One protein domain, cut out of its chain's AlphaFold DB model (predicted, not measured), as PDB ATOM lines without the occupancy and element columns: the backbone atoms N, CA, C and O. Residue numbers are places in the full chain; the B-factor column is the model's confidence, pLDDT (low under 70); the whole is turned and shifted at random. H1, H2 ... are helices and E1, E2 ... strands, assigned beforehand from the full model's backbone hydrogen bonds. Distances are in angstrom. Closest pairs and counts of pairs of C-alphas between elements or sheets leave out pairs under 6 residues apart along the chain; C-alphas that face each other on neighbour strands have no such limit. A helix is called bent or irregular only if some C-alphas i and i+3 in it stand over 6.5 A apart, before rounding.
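Overview. This is residues 240 to 287 of the 287 residues of the protein "CW-type domain-containing protein" of Raphidocelis subcapitata (UniProt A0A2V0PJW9). The domain has little regular structure: a short strand, E1, leads into one small, irregular helix, H1, and a long loop-like stretch, residues 258 to 287, folds back past E1. Residues 257 to 262 stick out as a free arc. The printed part has 48 residues, with E1 then H1 along it; the class is mixed, with only 12 residues in named elements. It is compact and rounded, with a radius of gyration of the C-alphas of 10.7 A and spans of 25 by 24 by 14 A.

Arrangement. E1, residues 245 to 248, pairs with no named strand. A tight link of one residue leads to H1, residues 250 to 257, and the two meet only through their link. H1 is irregular: C-alphas 251 and 254 are 7.2 A apart. In H1, 1 of 4 O i to N i+4 pairs and 2 of 5 O i to N i+3 pairs are within hydrogen-bond range.

Along the chain. E1 runs 9.6 A from C-alpha 245 at (-12.448, -24.906, -9.798). H1 runs 10.5 A to C-alpha 257 at (0.533, -25.486, -1.891).

Size, cuts and confidence. The two C-alphas farthest apart, those of Ala 251 and Ala 287, are 28.8 A apart. The printed part has no cut. Residue 287, the chain's last, has a pLDDT under 70.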
ATOM      1  N   SER A 240     -13.086 -20.050  -2.883       95.81
ATOM      2  CA  SER A 240     -14.028 -20.054  -1.747       95.81
ATOM      3  C   SER A 240     -15.234 -19.121  -1.932       95.81
ATOM      4  O   SER A 240     -16.241 -19.263  -1.249       95.81
ATOM      5  N   ARG A 241     -15.173 -18.153  -2.861       94.62
ATOM      6  CA  ARG A 241     -16.285 -17.211  -3.104       94.62
ATOM      7  C   ARG A 241     -17.303 -17.700  -4.127       94.62
ATOM      8  O   ARG A 241     -18.495 -17.520  -3.928       94.62
ATOM      9  N   CYS A 242     -16.842 -18.217  -5.264       95.38
ATOM     10  CA  CYS A 242     -17.731 -18.653  -6.348       95.38
ATOM     11  C   CYS A 242     -17.798 -20.175  -6.503       95.38
ATOM     12  O   CYS A 242     -18.421 -20.653  -7.448       95.38
ATOM     13  N   GLU A 243     -17.106 -20.911  -5.629       95.81
ATOM     14  CA  GLU A 243     -17.014 -22.376  -5.586       95.81
ATOM     15  C   GLU A 243     -16.513 -23.016  -6.890       95.81
ATOM     16  O   GLU A 243     -16.642 -24.224  -7.108       95.81
ATOM     17  N   ARG A 244     -15.910 -22.220  -7.777       95.38
ATOM     18  CA  ARG A 244     -15.449 -22.675  -9.087       95.38
ATOM     19  C   ARG A 244     -14.005 -23.152  -9.024       95.38
ATOM     20  O   ARG A 244     -13.138 -22.454  -8.496       95.38
ATOM     21  N   TRP A 245     -13.769 -24.317  -9.616       96.81
ATOM     22  CA  TRP A 245     -12.448 -24.906  -9.798       96.81
ATOM     23  C   TRP A 245     -11.663 -24.176 -10.888       96.81
ATOM     24  O   TRP A 245     -12.210 -23.858 -11.946       96.81
ATOM     25  N   ARG A 246     -10.386 -23.897 -10.615       96.38
ATOM     26  CA  ARG A 246      -9.449 -23.210 -11.511       96.38
ATOM     27  C   ARG A 246      -8.183 -24.042 -11.676       96.38
ATOM     28  O   ARG A 246      -7.654 -24.540 -10.683       96.38
ATOM     29  N   VAL A 247      -7.694 -24.145 -12.910       96.81
ATOM     30  CA  VAL A 247      -6.371 -24.713 -13.196       96.81
ATOM     31  C   VAL A 247      -5.292 -23.727 -12.753       96.81
ATOM     32  O   VAL A 247      -5.342 -22.543 -13.106       96.81
ATOM     33  N   VAL A 248      -4.316 -24.227 -12.001       96.88
ATOM     34  CA  VAL A 248      -3.126 -23.492 -11.569       96.88
ATOM     35  C   VAL A 248      -1.931 -23.997 -12.379       96.88
ATOM     36  O   VAL A 248      -1.597 -25.174 -12.274       96.88
ATOM     37  N   PRO A 249      -1.265 -23.150 -13.181       95.62
ATOM     38  CA  PRO A 249      -0.011 -23.531 -13.823       95.62
ATOM     39  C   PRO A 249       1.075 -23.845 -12.783       95.62
ATOM     40  O   PRO A 249       1.165 -23.146 -11.773       95.62
ATOM     41  N   ASP A 250       1.953 -24.810 -13.061       94.25
ATOM     42  CA  ASP A 250       3.003 -25.276 -12.132       94.25
ATOM     43  C   ASP A 250       3.860 -24.138 -11.562       94.25
ATOM     44  O   ASP A 250       4.194 -24.123 -10.376       94.25
ATOM     45  N   ALA A 251       4.145 -23.120 -12.382       95.19
ATOM     46  CA  ALA A 251       4.895 -21.928 -11.982       95.19
ATOM     47  C   ALA A 251       4.248 -21.139 -10.822       95.19
ATOM     48  O   ALA A 251       4.929 -20.367 -10.147       95.19
ATOM     49  N   HIS A 252       2.947 -21.323 -10.587       95.44
ATOM     50  CA  HIS A 252       2.160 -20.636  -9.561       95.44
ATOM     51  C   HIS A 252       1.650 -21.569  -8.455       95.44
ATOM     52  O   HIS A 252       1.063 -21.082  -7.489       95.44
ATOM     53  N   TRP A 253       1.886 -22.881  -8.555       95.00
ATOM     54  CA  TRP A 253       1.403 -23.850  -7.570       95.00
ATOM     55  C   TRP A 253       2.127 -23.741  -6.224       95.00
ATOM     56  O   TRP A 253       1.483 -23.794  -5.181       95.00
ATOM     57  N   GLY A 254       3.445 -23.511  -6.230       94.75
ATOM     58  CA  GLY A 254       4.271 -23.490  -5.014       94.75
ATOM     59  C   GLY A 254       3.726 -22.608  -3.876       94.75
ATOM     60  O   GLY A 254       3.575 -23.106  -2.762       94.75
ATOM     61  N   PRO A 255       3.384 -21.328  -4.121       94.50
ATOM     62  CA  PRO A 255       2.795 -20.460  -3.100       94.50
ATOM     63  C   PRO A 255       1.427 -20.922  -2.580       94.50
ATOM     64  O   PRO A 255       1.129 -20.692  -1.415       94.50
ATOM     65  N   ILE A 256       0.604 -21.556  -3.424       94.00
ATOM     66  CA  ILE A 256      -0.731 -22.047  -3.045       94.00
ATOM     67  C   ILE A 256      -0.605 -23.323  -2.213       94.00
ATOM     68  O   ILE A 256      -1.242 -23.438  -1.177       94.00
ATOM     69  N   ALA A 257       0.266 -24.247  -2.621       93.62
ATOM     70  CA  ALA A 257       0.533 -25.486  -1.891       93.62
ATOM     71  C   ALA A 257       1.226 -25.259  -0.539       93.62
ATOM     72  O   ALA A 257       1.143 -26.102   0.346       93.62
ATOM     73  N   ALA A 258       1.955 -24.147  -0.400       93.31
ATOM     74  CA  ALA A 258       2.598 -23.751   0.850       93.31
ATOM     75  C   ALA A 258       1.673 -22.960   1.788       93.31
ATOM     76  O   ALA A 258       2.056 -22.718   2.933       93.31
ATOM     77  N   ALA A 259       0.505 -22.516   1.313       91.88
ATOM     78  CA  ALA A 259      -0.505 -21.934   2.185       91.88
ATOM     79  C   ALA A 259      -1.088 -23.027   3.090       91.88
ATOM     80  O   ALA A 259      -1.136 -24.196   2.705       91.88
ATOM     81  N   ASP A 260      -1.518 -22.649   4.296       88.00
ATOM     82  CA  ASP A 260      -2.218 -23.578   5.183       88.00
ATOM     83  C   ASP A 260      -3.433 -24.170   4.454       88.00
ATOM     84  O   ASP A 260      -4.149 -23.451   3.758       88.00
ATOM     85  N   GLU A 261      -3.686 -25.469   4.631       85.31
ATOM     86  CA  GLU A 261      -4.799 -26.181   3.974       85.31
ATOM     87  C   GLU A 261      -6.175 -25.573   4.318       85.31
ATOM     88  O   GLU A 261      -7.142 -25.762   3.582       85.31
ATOM     89  N   ASP A 262      -6.244 -24.804   5.410       87.62
ATOM     90  CA  ASP A 262      -7.428 -24.082   5.879       87.62
ATOM     91  C   ASP A 262      -7.551 -22.649   5.316       87.62
ATOM     92  O   ASP A 262      -8.513 -21.939   5.624       87.62
ATOM     93  N   ALA A 263      -6.579 -22.170   4.534       93.06
ATOM     94  CA  ALA A 263      -6.599 -20.819   3.988       93.06
ATOM     95  C   ALA A 263      -7.513 -20.729   2.756       93.06
ATOM     96  O   ALA A 263      -7.272 -21.355   1.724       93.06
ATOM     97  N   ASP A 264      -8.542 -19.883   2.840       95.44
ATOM     98  CA  ASP A 264      -9.419 -19.590   1.707       95.44
ATOM     99  C   ASP A 264      -8.645 -18.960   0.539       95.44
ATOM    100  O   ASP A 264      -7.985 -17.928   0.691       95.44
ATOM    101  N   TRP A 265      -8.796 -19.535  -0.657       96.50
ATOM    102  CA  TRP A 265      -8.258 -18.979  -1.900       96.50
ATOM    103  C   TRP A 265      -9.368 -18.340  -2.740       96.50
ATOM    104  O   TRP A 265     -10.448 -18.913  -2.914       96.50
ATOM    105  N   PHE A 266      -9.117 -17.164  -3.323       96.38
ATOM    106  CA  PHE A 266     -10.093 -16.467  -4.163       96.38
ATOM    107  C   PHE A 266      -9.567 -16.221  -5.582       96.38
ATOM    108  O   PHE A 266      -8.395 -15.930  -5.789       96.38
ATOM    109  N   CYS A 267     -10.464 -16.190  -6.579       96.31
ATOM    110  CA  CYS A 267     -10.101 -15.898  -7.980       96.31
ATOM    111  C   CYS A 267      -9.365 -14.557  -8.170       96.31
ATOM    112  O   CYS A 267      -8.674 -14.385  -9.168       96.31
ATOM    113  N   ARG A 268      -9.544 -13.592  -7.257       95.62
ATOM    114  CA  ARG A 268      -8.846 -12.294  -7.303       95.62
ATOM    115  C   ARG A 268      -7.369 -12.388  -6.905       95.62
ATOM    116  O   ARG A 268      -6.618 -11.477  -7.223       95.62
ATOM    117  N   ASP A 269      -6.988 -13.458  -6.210       95.19
ATOM    118  CA  ASP A 269      -5.619 -13.701  -5.748       95.19
ATOM    119  C   ASP A 269      -4.801 -14.462  -6.808       95.19
ATOM    120  O   ASP A 269      -3.609 -14.712  -6.629       95.19
ATOM    121  N   ALA A 270      -5.424 -14.821  -7.938       95.88
ATOM    122  CA  ALA A 270      -4.737 -15.404  -9.079       95.88
ATOM    123  C   ALA A 270      -3.763 -14.385  -9.690       95.88
ATOM    124  O   ALA A 270      -4.165 -13.342 -10.206       95.88
ATOM    125  N   VAL A 271      -2.472 -14.715  -9.671       96.88
ATOM    126  CA  VAL A 271      -1.406 -13.927 -10.320       96.88
ATOM    127  C   VAL A 271      -1.235 -14.258 -11.812       96.88
ATOM    128  O   VAL A 271      -0.395 -13.659 -12.481       96.88
ATOM    129  N   TRP A 272      -2.022 -15.205 -12.332       95.75
ATOM    130  CA  TRP A 272      -2.033 -15.638 -13.732       95.75
ATOM    131  C   TRP A 272      -3.366 -15.315 -14.415       95.75
ATOM    132  O   TRP A 272      -4.374 -15.048 -13.759       95.75
ATOM    133  N   ASP A 273      -3.382 -15.349 -15.750       96.25
ATOM    134  CA  ASP A 273      -4.601 -15.099 -16.519       96.25
ATOM    135  C   ASP A 273      -5.552 -16.304 -16.460       96.25
ATOM    136  O   ASP A 273      -5.348 -17.327 -17.115       96.25
ATOM    137  N   LEU A 274      -6.641 -16.163 -15.703       95.50
ATOM    138  CA  LEU A 274      -7.688 -17.181 -15.588       95.50
ATOM    139  C   LEU A 274      -8.415 -17.462 -16.911       95.50
ATOM    140  O   LEU A 274      -9.018 -18.523 -17.050       95.50
ATOM    141  N   ARG A 275      -8.378 -16.542 -17.886       95.88
ATOM    142  CA  ARG A 275      -8.995 -16.747 -19.207       95.88
ATOM    143  C   ARG A 275      -8.121 -17.562 -20.153       95.88
ATOM    144  O   ARG A 275      -8.616 -17.979 -21.194       95.88
ATOM    145  N   ALA A 276      -6.855 -17.787 -19.810       95.69
ATOM    146  CA  ALA A 276      -5.938 -18.601 -20.603       95.69
ATOM    147  C   ALA A 276      -6.060 -20.107 -20.302       95.69
ATOM    148  O   ALA A 276      -5.534 -20.925 -21.055       95.69
ATOM    149  N   HIS A 277      -6.770 -20.483 -19.234       92.56
ATOM    150  CA  HIS A 277      -6.891 -21.865 -18.770       92.56
ATOM    151  C   HIS A 277      -8.350 -22.236 -18.508       92.56
ATOM    152  O   HIS A 277      -9.148 -21.379 -18.132       92.56
ATOM    153  N   GLU A 278      -8.710 -23.508 -18.683       89.19
ATOM    154  CA  GLU A 278     -10.071 -23.999 -18.441       89.19
ATOM    155  C   GLU A 278     -10.531 -23.662 -17.004       89.19
ATOM    156  O   GLU A 278      -9.769 -23.859 -16.052       89.19
ATOM    157  N   PRO A 279     -11.749 -23.113 -16.803       90.38
ATOM    158  CA  PRO A 279     -12.871 -23.003 -17.751       90.38
ATOM    159  C   PRO A 279     -12.898 -21.738 -18.646       90.38
ATOM    160  O   PRO A 279     -13.937 -21.427 -19.219       90.38
ATOM    161  N   PHE A 280     -11.796 -20.994 -18.777       93.75
ATOM    162  CA  PHE A 280     -11.649 -19.758 -19.575       93.75
ATOM    163  C   PHE A 280     -12.533 -18.584 -19.132       93.75
ATOM    164  O   PHE A 280     -12.735 -17.605 -19.855       93.75
ATOM    165  N   GLU A 281     -13.064 -18.657 -17.919       91.88
ATOM    166  CA  GLU A 281     -13.918 -17.619 -17.361       91.88
ATOM    167  C   GLU A 281     -13.099 -16.597 -16.564       91.88
ATOM    168  O   GLU A 281     -12.157 -16.982 -15.863       91.88
ATOM    169  N   PRO A 282     -13.477 -15.305 -16.579       94.56
ATOM    170  CA  PRO A 282     -12.813 -14.291 -15.762       94.56
ATOM    171  C   PRO A 282     -12.892 -14.587 -14.257       94.56
ATOM    172  O   PRO A 282     -13.678 -15.423 -13.794       94.56
ATOM    173  N   ALA A 283     -12.085 -13.856 -13.479       94.75
ATOM    174  CA  ALA A 283     -12.225 -13.804 -12.029       94.75
ATOM    175  C   ALA A 283     -13.659 -13.412 -11.640       94.75
ATOM    176  O   ALA A 283     -14.294 -12.598 -12.312       94.75
ATOM    177  N   CYS A 284     -14.171 -13.983 -10.548       93.88
ATOM    178  CA  CYS A 284     -15.478 -13.594 -10.036       93.88
ATOM    179  C   CYS A 284     -15.425 -12.143  -9.524       93.88
ATOM    180  O   CYS A 284     -14.772 -11.845  -8.518       93.88
ATOM    181  N   GLU A 285     -16.124 -11.241 -10.206       87.94
ATOM    182  CA  GLU A 285     -16.379  -9.898  -9.700       87.94
ATOM    183  C   GLU A 285     -17.415  -9.998  -8.579       87.94
ATOM    184  O   GLU A 285     -18.597 -10.206  -8.820       87.94
ATOM    185  N   GLY A 286     -16.963  -9.870  -7.334       72.25
ATOM    186  CA  GLY A 286     -17.727  -9.072  -6.382       72.25
ATOM    187  C   GLY A 286     -19.190  -9.448  -6.088       72.25
ATOM    188  O   GLY A 286     -19.993  -8.526  -6.105       72.25
ATOM    189  N   ALA A 287     -19.551 -10.710  -5.808       43.94
ATOM    190  CA  ALA A 287     -20.845 -11.034  -5.171       43.94
ATOM    191  C   ALA A 287     -20.807 -10.791  -3.659       43.94
ATOM    192  O   ALA A 287     -19.886 -11.362  -3.022       43.94
TER     193      ALA A 287